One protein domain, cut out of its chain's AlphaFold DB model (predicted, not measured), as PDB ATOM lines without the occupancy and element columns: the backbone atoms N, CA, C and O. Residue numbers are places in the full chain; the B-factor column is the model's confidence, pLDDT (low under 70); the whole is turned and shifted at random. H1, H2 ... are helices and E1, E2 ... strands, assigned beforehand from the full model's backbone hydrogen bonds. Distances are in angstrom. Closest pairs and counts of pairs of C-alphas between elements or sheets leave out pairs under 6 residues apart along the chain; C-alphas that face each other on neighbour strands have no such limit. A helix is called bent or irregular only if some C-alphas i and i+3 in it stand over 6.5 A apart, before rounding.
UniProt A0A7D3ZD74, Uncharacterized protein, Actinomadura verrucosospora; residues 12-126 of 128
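This is residues 12 to 126 of the 128 residues of an uncharacterized protein of Actinomadura verrucosospora (UniProt A0A7D3ZD74). Picture a small wall of three antiparallel strands, E1, E2 and E3, with two helices, H1 and H4, covering one face and no named helix on the other; short H2 leads away from the sheet to H3, which lies at one end of the domain. It is a mixed two-layer arrangement, helices on one face of a sheet. The printed part has 115 residues with four named helices and three named strands, running H1, E1, E2, E3, H2, H3, H4; the sheet's order is E1, E2, E3. It is compact, with a radius of gyration of the C-alphas of 13.5 A and spans of 38 by 31 by 23 A.

Look first at H1, residues 20 to 37, and then at E1, residues 44 to 47, E2, residues 56 to 63, and E3, residues 66 to 73. The strands form a meander, each the antiparallel neighbour of the one before. In the hairpin of E1 and E2, N 60 is 2.8 A from O 46, within hydrogen-bond range; in that of E2 and E3, N 59 is 2.8 A from O 70. H1 is on the sheet at a height of 9.6 A and runs slantwise to E2, at 35 degrees on the local plane. H2, residues 77 to 81, is not on the sheet; it only just touches H1, with 3 pairs of C-alphas within 8 A, the closest those of Ile 27 and Leu 77 at 5.5 A. H3, residues 83 to 96, only just touches H2, also with 3 pairs, the closest Trp 79 and His 86 at 5.7 A, and is apart from the strands. H4, residues 112 to 125, is on the same face as H1, at a height of 10.4 A, and runs along E3 at 8 degrees on the local plane. H4 touches H1, C-alphas 35 and 116 being closest at 6.1 A, at a steep tilt of 56 degrees, the same way. Every O i to N i+4 pair is within hydrogen-bond range in H2 and H4, against 12 of 14 in H1 and 8 of 10 in H3.

Find C-alpha 20 at (258.058, 162.683, 142.091); from there H1 runs 25.2 A. It is only just irregular, C-alphas 22 and 25 being 6.55 A apart; H3, 17.2 A long, is irregular too, with 8.5 A between C-alphas 85 and 88. E1 measures 10.5 A, E2 21.6 A, E3 23.6 A and H2 6.3 A. H4 covers 20.0 A and ends at C-alpha 125, (254.632, 145.246, 167.995).

The C-alphas of Ala 64 and Asn 88, the two farthest apart, are 38.9 A from each other. The printed part has no cut. The link from H3 to H4, residues 97 to 111, is long, and its residues 103 to 104 pair antiparallel with residues 70 to 71 of E3. The model's pLDDT is under 70 at residues 12 to 22, 49 to 55, 98 to 102 and 105 to 108.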
ATOM      1  N   ASP A  12     266.044 165.828 149.357       66.38
ATOM      2  CA  ASP A  12     267.331 165.186 149.050       66.38
ATOM      3  C   ASP A  12     267.239 163.644 148.990       66.38
ATOM      4  O   ASP A  12     268.145 162.980 148.494       66.38
ATOM      5  N   THR A  13     266.141 163.053 149.475       65.38
ATOM      6  CA  THR A  13     265.852 161.614 149.349       65.38
ATOM      7  C   THR A  13     265.403 161.238 147.924       65.38
ATOM      8  O   THR A  13     265.417 160.061 147.554       65.38
ATOM      9  N   PHE A  14     265.019 162.216 147.100       64.50
ATOM     10  CA  PHE A  14     264.526 162.022 145.740       64.50
ATOM     11  C   PHE A  14     265.504 162.638 144.722       64.50
ATOM     12  O   PHE A  14     265.417 163.806 144.368       64.50
ATOM     13  N   ASP A  15     266.469 161.838 144.250       56.88
ATOM     14  CA  ASP A  15     267.388 162.234 143.174       56.88
ATOM     15  C   ASP A  15     266.686 162.190 141.793       56.88
ATOM     16  O   ASP A  15     266.729 161.174 141.095       56.88
ATOM     17  N   GLY A  16     266.063 163.298 141.375       53.22
ATOM     18  CA  GLY A  16     266.027 163.720 139.965       53.22
ATOM     19  C   GLY A  16     264.860 163.284 139.067       53.22
ATOM     20  O   GLY A  16     265.039 163.301 137.848       53.22
ATOM     21  N   ASP A  17     263.681 162.950 139.603       55.34
ATOM     22  CA  ASP A  17     262.460 162.747 138.798       55.34
ATOM     23  C   ASP A  17     261.470 163.901 139.069       55.34
ATOM     24  O   ASP A  17     260.737 163.885 140.059       55.34
ATOM     25  N   GLU A  18     261.431 164.909 138.180       55.94
ATOM     26  CA  GLU A  18     260.810 166.243 138.391       55.94
ATOM     27  C   GLU A  18     259.369 166.244 138.948       55.94
ATOM     28  O   GLU A  18     258.951 167.210 139.598       55.94
ATOM     29  N   GLU A  19     258.587 165.194 138.686       53.44
ATOM     30  CA  GLU A  19     257.201 165.070 139.151       53.44
ATOM     31  C   GLU A  19     257.103 164.372 140.524       53.44
ATOM     32  O   GLU A  19     256.282 164.753 141.364       53.44
ATOM     33  N   ARG A  20     257.996 163.415 140.809       58.00
ATOM     34  CA  ARG A  20     258.058 162.683 142.091       58.00
ATOM     35  C   ARG A  20     258.733 163.497 143.180       58.00
ATOM     36  O   ARG A  20     258.283 163.449 144.323       58.00
ATOM     37  N   ASP A  21     259.701 164.322 142.800       58.50
ATOM     38  CA  ASP A  21     260.379 165.270 143.685       58.50
ATOM     39  C   ASP A  21     259.390 166.303 144.272       58.50
ATOM     40  O   ASP A  21     259.630 166.882 145.329       58.50
ATOM     41  N   GLN A  22     258.223 166.507 143.637       66.38
ATOM     42  CA  GLN A  22     257.185 167.424 144.127       66.38
ATOM     43  C   GLN A  22     256.125 166.756 145.012       66.38
ATOM     44  O   GLN A  22     255.656 167.371 145.979       66.38
ATOM     45  N   VAL A  23     255.704 165.525 144.696       75.56
ATOM     46  CA  VAL A  23     254.644 164.830 145.455       75.56
ATOM     47  C   VAL A  23     255.197 163.956 146.578       75.56
ATOM     48  O   VAL A  23     254.610 163.932 147.660       75.56
ATOM     49  N   GLY A  24     256.349 163.314 146.375       79.19
ATOM     50  CA  GLY A  24     256.963 162.379 147.318       79.19
ATOM     51  C   GLY A  24     257.255 162.988 148.684       79.19
ATOM     52  O   GLY A  24     256.738 162.480 149.684       79.19
ATOM     53  N   PRO A  25     257.958 164.132 148.762       83.69
ATOM     54  CA  PRO A  25     258.201 164.799 150.037       83.69
ATOM     55  C   PRO A  25     256.911 165.203 150.762       83.69
ATOM     56  O   PRO A  25     256.828 165.109 151.985       83.69
ATOM     57  N   ARG A  26     255.864 165.616 150.033       86.75
ATOM     58  CA  ARG A  26     254.574 166.008 150.637       86.75
ATOM     59  C   ARG A  26     253.821 164.808 151.203       86.75
ATOM     60  O   ARG A  26     253.284 164.907 152.306       86.75
ATOM     61  N   ILE A  27     253.797 163.698 150.466       89.06
ATOM     62  CA  ILE A  27     253.224 162.425 150.918       89.06
ATOM     63  C   ILE A  27     253.943 161.959 152.177       89.06
ATOM     64  O   ILE A  27     253.302 161.661 153.184       89.06
ATOM     65  N   LEU A  28     255.273 161.977 152.148       88.88
ATOM     66  CA  LEU A  28     256.081 161.496 153.251       88.88
ATOM     67  C   LEU A  28     255.906 162.346 154.513       88.88
ATOM     68  O   LEU A  28     255.667 161.798 155.585       88.88
ATOM     69  N   VAL A  29     255.929 163.678 154.407       91.31
ATOM     70  CA  VAL A  29     255.659 164.558 155.559       91.31
ATOM     71  C   VAL A  29     254.288 164.273 156.173       91.31
ATOM     72  O   VAL A  29     254.175 164.195 157.398       91.31
ATOM     73  N   ALA A  30     253.250 164.109 155.346       92.81
ATOM     74  CA  ALA A  30     251.907 163.807 155.833       92.81
ATOM     75  C   ALA A  30     251.872 162.454 156.560       92.81
ATOM     76  O   ALA A  30     251.387 162.374 157.686       92.81
ATOM     77  N   PHE A  31     252.469 161.421 155.967       92.50
ATOM     78  CA  PHE A  31     252.504 160.086 156.554       92.50
ATOM     79  C   PHE A  31     253.277 160.052 157.880       92.50
ATOM     80  O   PHE A  31     252.791 159.517 158.876       92.50
ATOM     81  N   LEU A  32     254.454 160.687 157.939       93.12
ATOM     82  CA  LEU A  32     255.265 160.782 159.160       93.12
ATOM     83  C   LEU A  32     254.565 161.588 160.257       93.12
ATOM     84  O   LEU A  32     254.684 161.258 161.438       93.12
ATOM     85  N   SER A  33     253.826 162.635 159.884       94.06
ATOM     86  CA  SER A  33     253.001 163.400 160.821       94.06
ATOM     87  C   SER A  33     251.907 162.524 161.436       94.06
ATOM     88  O   SER A  33     251.737 162.525 162.659       94.06
ATOM     89  N   ASP A  34     251.207 161.739 160.619       95.31
ATOM     90  CA  ASP A  34     250.128 160.860 161.077       95.31
ATOM     91  C   ASP A  34     250.660 159.697 161.933       95.31
ATOM     92  O   ASP A  34     250.116 159.411 163.005       95.31
ATOM     93  N   LEU A  35     251.798 159.102 161.559       93.38
ATOM     94  CA  LEU A  35     252.528 158.149 162.406       93.38
ATOM     95  C   LEU A  35     252.944 158.767 163.746       93.38
ATOM     96  O   LEU A  35     252.749 158.173 164.813       93.38
ATOM     97  N   GLY A  36     253.458 159.996 163.713       93.81
ATOM     98  CA  GLY A  36     253.791 160.766 164.904       93.81
ATOM     99  C   GLY A  36     252.576 161.008 165.801       93.81
ATOM    100  O   GLY A  36     252.690 160.930 167.029       93.81
ATOM    101  N   ALA A  37     251.397 161.249 165.222       94.81
ATOM    102  CA  ALA A  37     250.139 161.374 165.957       94.81
ATOM    103  C   ALA A  37     249.717 160.048 166.617       94.81
ATOM    104  O   ALA A  37     249.193 160.069 167.733       94.81
ATOM    105  N   LYS A  38     250.036 158.904 165.996       93.62
ATOM    106  CA  LYS A  38     249.857 157.551 166.559       93.62
ATOM    107  C   LYS A  38     250.924 157.159 167.590       93.62
ATOM    108  O   LYS A  38     250.810 156.113 168.219       93.62
ATOM    109  N   GLY A  39     251.921 158.014 167.828       93.19
ATOM    110  CA  GLY A  39     252.959 157.800 168.840       93.19
ATOM    111  C   GLY A  39     254.204 157.073 168.335       93.19
ATOM    112  O   GLY A  39     255.058 156.735 169.152       93.19
ATOM    113  N   VAL A  40     254.333 156.876 167.024       92.62
ATOM    114  CA  VAL A  40     255.536 156.314 166.403       92.62
ATOM    115  C   VAL A  40     256.580 157.411 166.229       92.62
ATOM    116  O   VAL A  40     256.291 158.494 165.725       92.62
ATOM    117  N   GLU A  41     257.812 157.132 166.644       93.25
ATOM    118  CA  GLU A  41     258.958 158.001 166.387       93.25
ATOM    119  C   GLU A  41     259.795 157.419 165.248       93.25
ATOM    120  O   GLU A  41     260.411 156.363 165.404       93.25
ATOM    121  N   VAL A  42     259.823 158.131 164.121       91.88
ATOM    122  CA  VAL A  42     260.697 157.826 162.983       91.88
ATOM    123  C   VAL A  42     261.992 158.617 163.139       91.88
ATOM    124  O   VAL A  42     261.977 159.848 163.223       91.88
ATOM    125  N   ARG A  43     263.107 157.892 163.227       92.06
ATOM    126  CA  ARG A  43     264.452 158.430 163.461       92.06
ATOM    127  C   ARG A  43     265.145 158.802 162.165       92.06
ATOM    128  O   ARG A  43     265.795 159.846 162.126       92.06
ATOM    129  N   ASP A  44     264.966 157.969 161.148       91.06
ATOM    130  CA  ASP A  44     265.598 158.122 159.847       91.06
ATOM    131  C   ASP A  44     264.675 157.665 158.720       91.06
ATOM    132  O   ASP A  44     263.768 156.860 158.966       91.06
ATOM    133  N   VAL A  45     264.903 158.202 157.523       89.38
ATOM    134  CA  VAL A  45     264.146 157.865 156.315       89.38
ATOM    135  C   VAL A  45     265.101 157.716 155.143       89.38
ATOM    136  O   VAL A  45     265.803 158.664 154.798       89.38
ATOM    137  N   GLU A  46     265.082 156.548 154.512       87.12
ATOM    138  CA  GLU A  46     265.884 156.246 153.327       87.12
ATOM    139  C   GLU A  46     264.976 155.837 152.160       87.12
ATOM    140  O   GLU A  46     263.893 155.288 152.362       87.12
ATOM    141  N   ARG A  47     265.398 156.124 150.924       78.88
ATOM    142  CA  ARG A  47     264.693 155.674 149.717       78.88
ATOM    143  C   ARG A  47     265.089 154.246 149.387       78.88
ATOM    144  O   ARG A  47     266.274 153.956 149.249       78.88
ATOM    145  N   GLU A  48     264.100 153.395 149.151       73.81
ATOM    146  CA  GLU A  48     264.338 152.057 148.617       73.81
ATOM    147  C   GLU A  48     264.507 152.164 147.092       73.81
ATOM    148  O   GLU A  48     263.571 152.494 146.360       73.81
ATOM    149  N   VAL A  49     265.739 151.970 146.611       59.31
ATOM    150  CA  VAL A  49     266.114 152.153 145.192       59.31
ATOM    151  C   VAL A  49     265.692 150.957 144.325       59.31
ATOM    152  O   VAL A  49     265.490 151.119 143.124       59.31
ATOM    153  N   ASP A  50     265.500 149.782 144.934       54.47
ATOM    154  CA  ASP A  50     265.201 148.518 144.244       54.47
ATOM    155  C   ASP A  50     263.696 148.216 144.110       54.47
ATOM    156  O   ASP A  50     263.321 147.148 143.619       54.47
ATOM    157  N   ALA A  51     262.813 149.135 144.515       54.91
ATOM    158  CA  ALA A  51     261.378 148.936 144.364       54.91
ATOM    159  C   ALA A  51     260.997 148.859 142.876       54.91
ATOM    160  O   ALA A  51     261.168 149.813 142.115       54.91
ATOM    161  N   GLU A  52     260.499 147.693 142.454       46.44
ATOM    162  CA  GLU A  52     260.092 147.433 141.077       46.44
ATOM    163  C   GLU A  52     259.004 148.425 140.638       46.44
ATOM    164  O   GLU A  52     257.865 148.395 141.110       46.44
ATOM    165  N   GLY A  53     259.357 149.289 139.689       53.81
ATOM    166  CA  GLY A  53     258.437 150.219 139.049       53.81
ATOM    167  C   GLY A  53     258.701 151.653 139.468       53.81
ATOM    168  O   GLY A  53     258.458 152.051 140.603       53.81
ATOM    169  N   GLU A  54     259.140 152.447 138.494       56.69
ATOM    170  CA  GLU A  54     259.403 153.875 138.649       56.69
ATOM    171  C   GLU A  54     258.180 154.589 139.289       56.69
ATOM    172  O   GLU A  54     258.324 155.473 140.115       56.69
ATOM    173  N   GLU A  55     256.953 154.135 139.040       67.19
ATOM    174  CA  GLU A  55     255.688 154.780 139.428       67.19
ATOM    175  C   GLU A  55     255.388 154.879 140.946       67.19
ATOM    176  O   GLU A  55     254.421 155.548 141.331       67.19
ATOM    177  N   ASN A  56     256.202 154.271 141.818       76.25
ATOM    178  CA  ASN A  56     256.013 154.304 143.271       76.25
ATOM    179  C   ASN A  56     257.164 154.964 144.038       76.25
ATOM    180  O   ASN A  56     258.323 154.961 143.638       76.25
ATOM    181  N   ILE A  57     256.825 155.481 145.214       80.56
ATOM    182  CA  ILE A  57     257.745 155.987 146.227       80.56
ATOM    183  C   ILE A  57     257.894 154.904 147.290       80.56
ATOM    184  O   ILE A  57     256.977 154.720 148.086       80.56
ATOM    185  N   ALA A  58     259.016 154.193 147.304       83.94
ATOM    186  CA  ALA A  58     259.331 153.196 148.323       83.94
ATOM    187  C   ALA A  58     260.388 153.728 149.296       83.94
ATOM    188  O   ALA A  58     261.332 154.416 148.895       83.94
ATOM    189  N   LEU A  59     260.185 153.464 150.583       87.00
ATOM    190  CA  LEU A  59     260.931 154.075 151.671       87.00
ATOM    191  C   LEU A  59     261.153 153.086 152.814       87.00
ATOM    192  O   LEU A  59     260.244 152.355 153.214       87.00
ATOM    193  N   GLU A  60     262.330 153.179 153.415       90.69
ATOM    194  CA  GLU A  60     262.677 152.539 154.674       90.69
ATOM    195  C   GLU A  60     262.599 153.562 155.809       90.69
ATOM    196  O   GLU A  60     263.259 154.602 155.792       90.69
ATOM    197  N   LEU A  61     261.774 153.277 156.816       91.75
ATOM    198  CA  LEU A  61     261.600 154.121 157.993       91.75
ATOM    199  C   LEU A  61     262.263 153.459 159.197       91.75
ATOM    200  O   LEU A  61     261.814 152.418 159.683       91.75
ATOM    201  N   SER A  62     263.299 154.096 159.739       93.31
ATOM    202  CA  SER A  62     263.936 153.634 160.971       93.31
ATOM    203  C   SER A  62     263.084 154.014 162.181       93.31
ATOM    204  O   SER A  62     263.011 155.187 162.561       93.31
ATOM    205  N   VAL A  63     262.470 153.026 162.827       92.62
ATOM    206  CA  VAL A  63     261.675 153.191 164.054       92.62
ATOM    207  C   VAL A  63     262.361 152.521 165.246       92.62
ATOM    208  O   VAL A  63     263.416 151.901 165.134       92.62
ATOM    209  N   ALA A  64     261.807 152.681 166.450       90.38
ATOM    210  CA  ALA A  64     262.435 152.162 167.669       90.38
ATOM    211  C   ALA A  64     262.609 150.632 167.675       90.38
ATOM    212  O   ALA A  64     263.532 150.131 168.317       90.38
ATOM    213  N   SER A  65     261.717 149.924 166.989       88.94
ATOM    214  CA  SER A  65     261.621 148.467 166.936       88.94
ATOM    215  C   SER A  65     262.346 147.829 165.746       88.94
ATOM    216  O   SER A  65     262.480 146.611 165.736       88.94
ATOM    217  N   GLY A  66     262.848 148.616 164.786       91.12
ATOM    218  CA  GLY A  66     263.514 148.120 163.575       91.12
ATOM    219  C   GLY A  66     263.232 148.995 162.351       91.12
ATOM    220  O   GLY A  66     262.943 150.185 162.496       91.12
ATOM    221  N   THR A  67     263.318 148.400 161.162       91.56
ATOM    222  CA  THR A  67     263.060 149.073 159.880       91.56
ATOM    223  C   THR A  67     261.659 148.739 159.383       91.56
ATOM    224  O   THR A  67     261.291 147.572 159.285       91.56
ATOM    225  N   LEU A  68     260.869 149.766 159.083       90.25
ATOM    226  CA  LEU A  68     259.543 149.634 158.491       90.25
ATOM    227  C   LEU A  68     259.613 150.018 157.011       90.25
ATOM    228  O   LEU A  68     259.923 151.164 156.694       90.25
ATOM    229  N   HIS A  69     259.270 149.090 156.124       88.81
ATOM    230  CA  HIS A  69     259.188 149.355 154.687       88.81
ATOM    231  C   HIS A  69     257.799 149.878 154.332       88.81
ATOM    232  O   HIS A  69     256.789 149.264 154.692       88.81
ATOM    233  N   VAL A  70     257.735 151.003 153.625       87.88
ATOM    234  CA  VAL A  70     256.484 151.587 153.135       87.88
ATOM    235  C   VAL A  70     256.612 151.997 151.679       87.88
ATOM    236  O   VAL A  70     257.661 152.453 151.237       87.88
ATOM    237  N   GLN A  71     255.521 151.873 150.938       87.38
ATOM    238  CA  GLN A  71     255.462 152.253 149.537       87.38
ATOM    239  C   GLN A  71     254.178 153.019 149.257       87.38
ATOM    240  O   GLN A  71     253.105 152.649 149.733       87.38
ATOM    241  N   PHE A  72     254.286 154.075 148.458       85.19
ATOM    242  CA  PHE A  72     253.180 154.933 148.064       85.19
ATOM    243  C   PHE A  72     253.114 155.062 146.541       85.19
ATOM    244  O   PHE A  72     254.154 155.194 145.897       85.19
ATOM    245  N   PRO A  73     251.913 155.122 145.954       83.56
ATOM    246  CA  PRO A  73     251.725 155.594 144.589       83.56
ATOM    247  C   PRO A  73     252.258 157.023 144.419       83.56
ATOM    248  O   PRO A  73     251.982 157.887 145.255       83.56
ATOM    249  N   GLY A  74     252.965 157.296 143.318       80.94
ATOM    250  CA  GLY A  74     253.450 158.633 142.944       80.94
ATOM    251  C   GLY A  74     252.351 159.574 142.438       80.94
ATOM    252  O   GLY A  74     252.458 160.121 141.345       80.94
ATOM    253  N   VAL A  75     251.273 159.742 143.203       84.44
ATOM    254  CA  VAL A  75     250.084 160.543 142.847       84.44
ATOM    255  C   VAL A  75     249.915 161.729 143.803       84.44
ATOM    256  O   VAL A  75     250.528 161.744 144.869       84.44
ATOM    257  N   PRO A  76     249.059 162.720 143.501       88.62
ATOM    258  CA  PRO A  76     248.768 163.794 144.448       88.62
ATOM    259  C   PRO A  76     248.292 163.274 145.818       88.62
ATOM    260  O   PRO A  76     247.460 162.368 145.893       88.62
ATOM    261  N   LEU A  77     248.782 163.876 146.911       89.19
ATOM    262  CA  LEU A  77     248.457 163.478 148.293       89.19
ATOM    263  C   LEU A  77     246.942 163.405 148.539       89.19
ATOM    264  O   LEU A  77     246.452 162.491 149.202       89.19
ATOM    265  N   GLU A  78     246.183 164.349 147.989       90.31
ATOM    266  CA  GLU A  78     244.733 164.376 148.129       90.31
ATOM    267  C   GLU A  78     244.037 163.141 147.542       90.31
ATOM    268  O   GLU A  78     242.995 162.751 148.065       90.31
ATOM    269  N   TRP A  79     244.606 162.492 146.518       89.38
ATOM    270  CA  TRP A  79     244.059 161.247 145.973       89.38
ATOM    271  C   TRP A  79     244.265 160.082 146.939       89.38
ATOM    272  O   TRP A  79     243.431 159.179 146.994       89.38
ATOM    273  N   LEU A  80     245.353 160.103 147.715       87.69
ATOM    274  CA  LEU A  80     245.626 159.092 148.734       87.69
ATOM    275  C   LEU A  80     244.714 159.286 149.952       87.69
ATOM    276  O   LEU A  80     244.042 158.345 150.363       87.69
ATOM    277  N   GLN A  81     244.630 160.512 150.479       89.12
ATOM    278  CA  GLN A  81     243.849 160.827 151.684       89.12
ATOM    279  C   GLN A  81     242.332 160.867 151.451       89.12
ATOM    280  O   GLN A  81     241.556 160.651 152.376       89.12
ATOM    281  N   ARG A  82     241.883 161.175 150.227       89.31
ATOM    282  CA  ARG A  82     240.457 161.305 149.873       89.31
ATOM    283  C   ARG A  82     240.132 160.524 148.609       89.31
ATOM    284  O   ARG A  82     239.545 161.047 147.665       89.31
ATOM    285  N   ARG A  83     240.501 159.243 148.594       85.12
ATOM    286  CA  ARG A  83     240.371 158.363 147.420       85.12
ATOM    287  C   ARG A  83     238.962 158.345 146.810       85.12
ATOM    288  O   ARG A  83     238.836 158.286 145.591       85.12
ATOM    289  N   ALA A  84     237.915 158.446 147.632       86.44
ATOM    290  CA  ALA A  84     236.525 158.496 147.170       86.44
ATOM    291  C   ALA A  84     236.200 159.749 146.331       86.44
ATOM    292  O   ALA A  84     235.467 159.653 145.350       86.44
ATOM    293  N   ASP A  85     236.785 160.904 146.663       91.50
ATOM    294  CA  ASP A  85     236.560 162.165 145.939       91.50
ATOM    295  C   ASP A  85     237.270 162.181 144.572       91.50
ATOM    296  O   ASP A  85     236.936 162.980 143.696       91.50
ATOM    297  N   HIS A  86     238.231 161.273 144.381       88.50
ATOM    298  CA  HIS A  86     239.105 161.179 143.212       88.50
ATOM    299  C   HIS A  86     238.961 159.838 142.472       88.50
ATOM    300  O   HIS A  86     239.869 159.418 141.757       88.50
ATOM    301  N   GLU A  87     237.824 159.144 142.610       86.94
ATOM    302  CA  GLU A  87     237.630 157.782 142.083       86.94
ATOM    303  C   GLU A  87     237.909 157.667 140.571       86.94
ATOM    304  O   GLU A  87     238.546 156.712 140.123       86.94
ATOM    305  N   ASN A  88     237.463 158.642 139.771       86.06
ATOM    306  CA  ASN A  88     237.662 158.627 138.317       86.06
ATOM    307  C   ASN A  88     239.122 158.857 137.918       86.06
ATOM    308  O   ASN A  88     239.619 158.192 137.002       86.06
ATOM    309  N   ASP A  89     239.798 159.778 138.603       88.00
ATOM    310  CA  ASP A  89     241.208 160.071 138.374       88.00
ATOM    311  C   ASP A  89     242.058 158.855 138.764       88.00
ATOM    312  O   ASP A  89     242.858 158.359 137.972       88.00
ATOM    313  N   TRP A  90     241.762 158.279 139.931       83.69
ATOM    314  CA  TRP A  90     242.370 157.057 140.444       83.69
ATOM    315  C   TRP A  90     242.161 155.860 139.510       83.69
ATOM    316  O   TRP A  90     243.097 155.116 139.225       83.69
ATOM    317  N   ARG A  91     240.946 155.674 138.979       83.12
ATOM    318  CA  ARG A  91     240.652 154.622 137.994       83.12
ATOM    319  C   ARG A  91     241.451 154.812 136.706       83.12
ATOM    320  O   ARG A  91     241.904 153.827 136.133       83.12
ATOM    321  N   THR A  92     241.595 156.053 136.245       84.56
ATOM    322  CA  THR A  92     242.355 156.378 135.029       84.56
ATOM    323  C   THR A  92     243.840 156.111 135.233       84.56
ATOM    324  O   THR A  92     244.443 155.416 134.423       84.56
ATOM    325  N   TRP A  93     244.402 156.581 136.347       81.25
ATOM    326  CA  TRP A  93     245.793 156.332 136.707       81.25
ATOM    327  C   TRP A  93     246.072 154.826 136.826       81.25
ATOM    328  O   TRP A  93     246.951 154.321 136.133       81.25
ATOM    329  N   ARG A  94     245.233 154.069 137.548       78.12
ATOM    330  CA  ARG A  94     245.350 152.598 137.653       78.12
ATOM    331  C   ARG A  94     245.209 151.845 136.332       78.12
ATOM    332  O   ARG A  94     245.697 150.732 136.210       78.12
ATOM    333  N   ALA A  95     244.512 152.395 135.342       78.31
ATOM    334  CA  ALA A  95     244.411 151.750 134.033       78.31
ATOM    335  C   ALA A  95     245.712 151.866 133.217       78.31
ATOM    336  O   ALA A  95     245.900 151.113 132.262       78.31
ATOM    337  N   SER A  96     246.574 152.826 133.559       72.69
ATOM    338  CA  SER A  96     247.838 153.109 132.868       72.69
ATOM    339  C   SER A  96     249.080 152.718 133.667       72.69
ATOM    340  O   SER A  96     250.144 152.627 133.070       72.69
ATOM    341  N   ASN A  97     248.933 152.462 134.967       70.38
ATOM    342  CA  ASN A  97     250.011 152.129 135.892       70.38
ATOM    343  C   ASN A  97     249.761 150.715 136.425       70.38
ATOM    344  O   ASN A  97     248.633 150.375 136.787       70.38
ATOM    345  N   TYR A  98     250.797 149.877 136.466       58.69
ATOM    346  CA  TYR A  98     250.680 148.510 137.001       58.69
ATOM    347  C   TYR A  98     250.721 148.466 138.534       58.69
ATOM    348  O   TYR A  98     250.555 147.398 139.119       58.69
ATOM    349  N   SER A  99     250.923 149.619 139.174       59.78
ATOM    350  CA  SER A  99     250.866 149.781 140.618       59.78
ATOM    351  C   SER A  99     249.528 150.366 141.049       59.78
ATOM    352  O   SER A  99     249.072 151.368 140.510       59.78
ATOM    353  N   ASP A 100     248.899 149.758 142.043       59.31
ATOM    354  CA  ASP A 100     247.590 150.142 142.558       59.31
ATOM    355  C   ASP A 100     247.548 150.314 144.081       59.31
ATOM    356  O   ASP A 100     246.472 150.614 144.610       59.31
ATOM    357  N   ALA A 101     248.674 150.177 144.793       62.75
ATOM    358  CA  ALA A 101     248.647 150.092 146.252       62.75
ATOM    359  C   ALA A 101     249.652 150.967 146.996       62.75
ATOM    360  O   ALA A 101     250.797 151.155 146.590       62.75
ATOM    361  N   MET A 102     249.187 151.430 148.159       67.25
ATOM    362  CA  MET A 102     250.058 151.737 149.282       67.25
ATOM    363  C   MET A 102     250.386 150.431 149.996       67.25
ATOM    364  O   MET A 102     249.464 149.683 150.331       67.25
ATOM    365  N   TYR A 103     251.671 150.192 150.242       76.94
ATOM    366  CA  TYR A 103     252.149 149.024 150.970       76.94
ATOM    367  C   TYR A 103     252.803 149.454 152.272       76.94
ATOM    368  O   TYR A 103     253.498 150.465 152.351       76.94
ATOM    369  N   VAL A 104     252.595 148.639 153.294       72.81
ATOM    370  CA  VAL A 104     253.339 148.688 154.544       72.81
ATOM    371  C   VAL A 104     253.786 147.257 154.776       72.81
ATOM    372  O   VAL A 104     252.923 146.393 154.897       72.81
ATOM    373  N   GLN A 105     255.096 147.010 154.791       69.06
ATOM    374  CA  GLN A 105     255.753 145.760 155.188       69.06
ATOM    375  C   GLN A 105     254.996 144.475 154.809       69.06
ATOM    376  O   GLN A 105     254.304 143.867 155.629       69.06
ATOM    377  N   GLY A 106     255.128 144.078 153.541       64.50
ATOM    378  CA  GLY A 106     254.412 142.952 152.935       64.50
ATOM    379  C   GLY A 106     253.505 143.380 151.776       64.50
ATOM    380  O   GLY A 106     253.525 144.529 151.343       64.50
ATOM    381  N   TYR A 107     252.709 142.438 151.264       54.28
ATOM    382  CA  TYR A 107     251.900 142.591 150.042       54.28
ATOM    383  C   TYR A 107     250.410 142.825 150.334       54.28
ATOM    384  O   TYR A 107     249.553 142.097 149.829       54.28
ATOM    385  N   GLU A 108     250.087 143.811 151.169       64.44
ATOM    386  CA  GLU A 108     248.695 144.172 151.461       64.44
ATOM    387  C   GLU A 108     248.355 145.578 150.959       64.44
ATOM    388  O   GLU A 108     249.169 146.497 151.027       64.44
ATOM    389  N   TYR A 109     247.138 145.703 150.427       71.31
ATOM    390  CA  TYR A 109     246.594 146.923 149.844       71.31
ATOM    391  C   TYR A 109     245.896 147.733 150.927       71.31
ATOM    392  O   TYR A 109     244.903 147.262 151.481       71.31
ATOM    393  N   PHE A 110     246.358 148.957 151.161       78.75
ATOM    394  CA  PHE A 110     245.748 149.841 152.151       78.75
ATOM    395  C   PHE A 110     245.209 151.137 151.527       78.75
ATOM    396  O   PHE A 110     245.724 151.667 150.526       78.75
ATOM    397  N   ASP A 111     244.133 151.672 152.104       87.00
ATOM    398  CA  ASP A 111     243.886 153.111 152.032       87.00
ATOM    399  C   ASP A 111     244.820 153.888 152.979       87.00
ATOM    400  O   ASP A 111     245.669 153.307 153.658       87.00
ATOM    401  N   TRP A 112     244.742 155.221 152.961       90.62
ATOM    402  CA  TRP A 112     245.640 156.061 153.755       90.62
ATOM    403  C   TRP A 112     245.540 155.782 155.259       90.62
ATOM    404  O   TRP A 112     246.562 155.584 155.921       90.62
ATOM    405  N   ASP A 113     244.319 155.759 155.794       91.25
ATOM    406  CA  ASP A 113     244.083 155.621 157.230       91.25
ATOM    407  C   ASP A 113     244.466 154.216 157.709       91.25
ATOM    408  O   ASP A 113     245.077 154.065 158.773       91.25
ATOM    409  N   GLU A 114     244.165 153.194 156.904       90.31
ATOM    410  CA  GLU A 114     244.584 151.815 157.142       90.31
ATOM    411  C   GLU A 114     246.108 151.683 157.122       90.31
ATOM    412  O   GLU A 114     246.677 151.095 158.041       90.31
ATOM    413  N   ALA A 115     246.791 152.278 156.140       90.56
ATOM    414  CA  ALA A 115     248.246 152.214 156.048       90.56
ATOM    415  C   ALA A 115     248.916 152.853 157.268       90.56
ATOM    416  O   ALA A 115     249.831 152.269 157.849       90.56
ATOM    417  N   VAL A 116     248.443 154.029 157.696       93.12
ATOM    418  CA  VAL A 116     248.939 154.696 158.910       93.12
ATOM    419  C   VAL A 116     248.712 153.816 160.139       93.12
ATOM    420  O   VAL A 116     249.606 153.680 160.977       93.12
ATOM    421  N   GLN A 117     247.522 153.225 160.270       93.44
ATOM    422  CA  GLN A 117     247.185 152.375 161.409       93.44
ATOM    423  C   GLN A 117     248.071 151.128 161.456       93.44
ATOM    424  O   GLN A 117     248.674 150.848 162.491       93.44
ATOM    425  N   VAL A 118     248.193 150.419 160.338       91.88
ATOM    426  CA  VAL A 118     248.977 149.188 160.232       91.88
ATOM    427  C   VAL A 118     250.466 149.459 160.452       91.88
ATOM    428  O   VAL A 118     251.123 148.738 161.201       91.88
ATOM    429  N   ALA A 119     251.003 150.535 159.874       91.38
ATOM    430  CA  ALA A 119     252.378 150.962 160.120       91.38
ATOM    431  C   ALA A 119     252.629 151.262 161.603       91.38
ATOM    432  O   ALA A 119     253.656 150.859 162.154       91.38
ATOM    433  N   ALA A 120     251.678 151.919 162.274       92.81
ATOM    434  CA  ALA A 120     251.785 152.184 163.701       92.81
ATOM    435  C   ALA A 120     251.728 150.911 164.553       92.81
ATOM    436  O   ALA A 120     252.487 150.787 165.516       92.81
ATOM    437  N   GLU A 121     250.871 149.958 164.193       92.06
ATOM    438  CA  GLU A 121     250.769 148.669 164.876       92.06
ATOM    439  C   GLU A 121     252.045 147.840 164.727       92.06
ATOM    440  O   GLU A 121     252.554 147.351 165.737       92.06
ATOM    441  N   ARG A 122     252.611 147.748 163.517       90.31
ATOM    442  CA  ARG A 122     253.878 147.038 163.267       90.31
ATOM    443  C   ARG A 122     255.055 147.686 163.988       90.31
ATOM    444  O   ARG A 122     255.816 147.015 164.685       90.31
ATOM    445  N   ALA A 123     255.146 149.016 163.934       89.56
ATOM    446  CA  ALA A 123     256.156 149.757 164.682       89.56
ATOM    447  C   ALA A 123     256.033 149.542 166.205       89.56
ATOM    448  O   ALA A 123     257.045 149.519 166.905       89.56
ATOM    449  N   ALA A 124     254.821 149.364 166.736       87.19
ATOM    450  CA  ALA A 124     254.602 149.114 168.160       87.19
ATOM    451  C   ALA A 124     254.831 147.647 168.571       87.19
ATOM    452  O   ALA A 124     255.310 147.403 169.680       87.19
ATOM    453  N   SER A 125     254.489 146.680 167.713       85.44
ATOM    454  CA  SER A 125     254.632 145.246 167.995       85.44
ATOM    455  C   SER A 125     256.073 144.749 167.847       85.44
ATOM    456  O   SER A 125     256.450 143.785 168.514       85.44
ATOM    457  N   GLY A 126     256.870 145.417 167.005       77.12
ATOM    458  CA  GLY A 126     258.200 144.963 166.600       77.12
ATOM    459  C   GLY A 126     258.180 143.770 165.648       77.12
ATOM    460  O   GLY A 126     259.194 143.092 165.509       77.12
TER     461      GLY A 126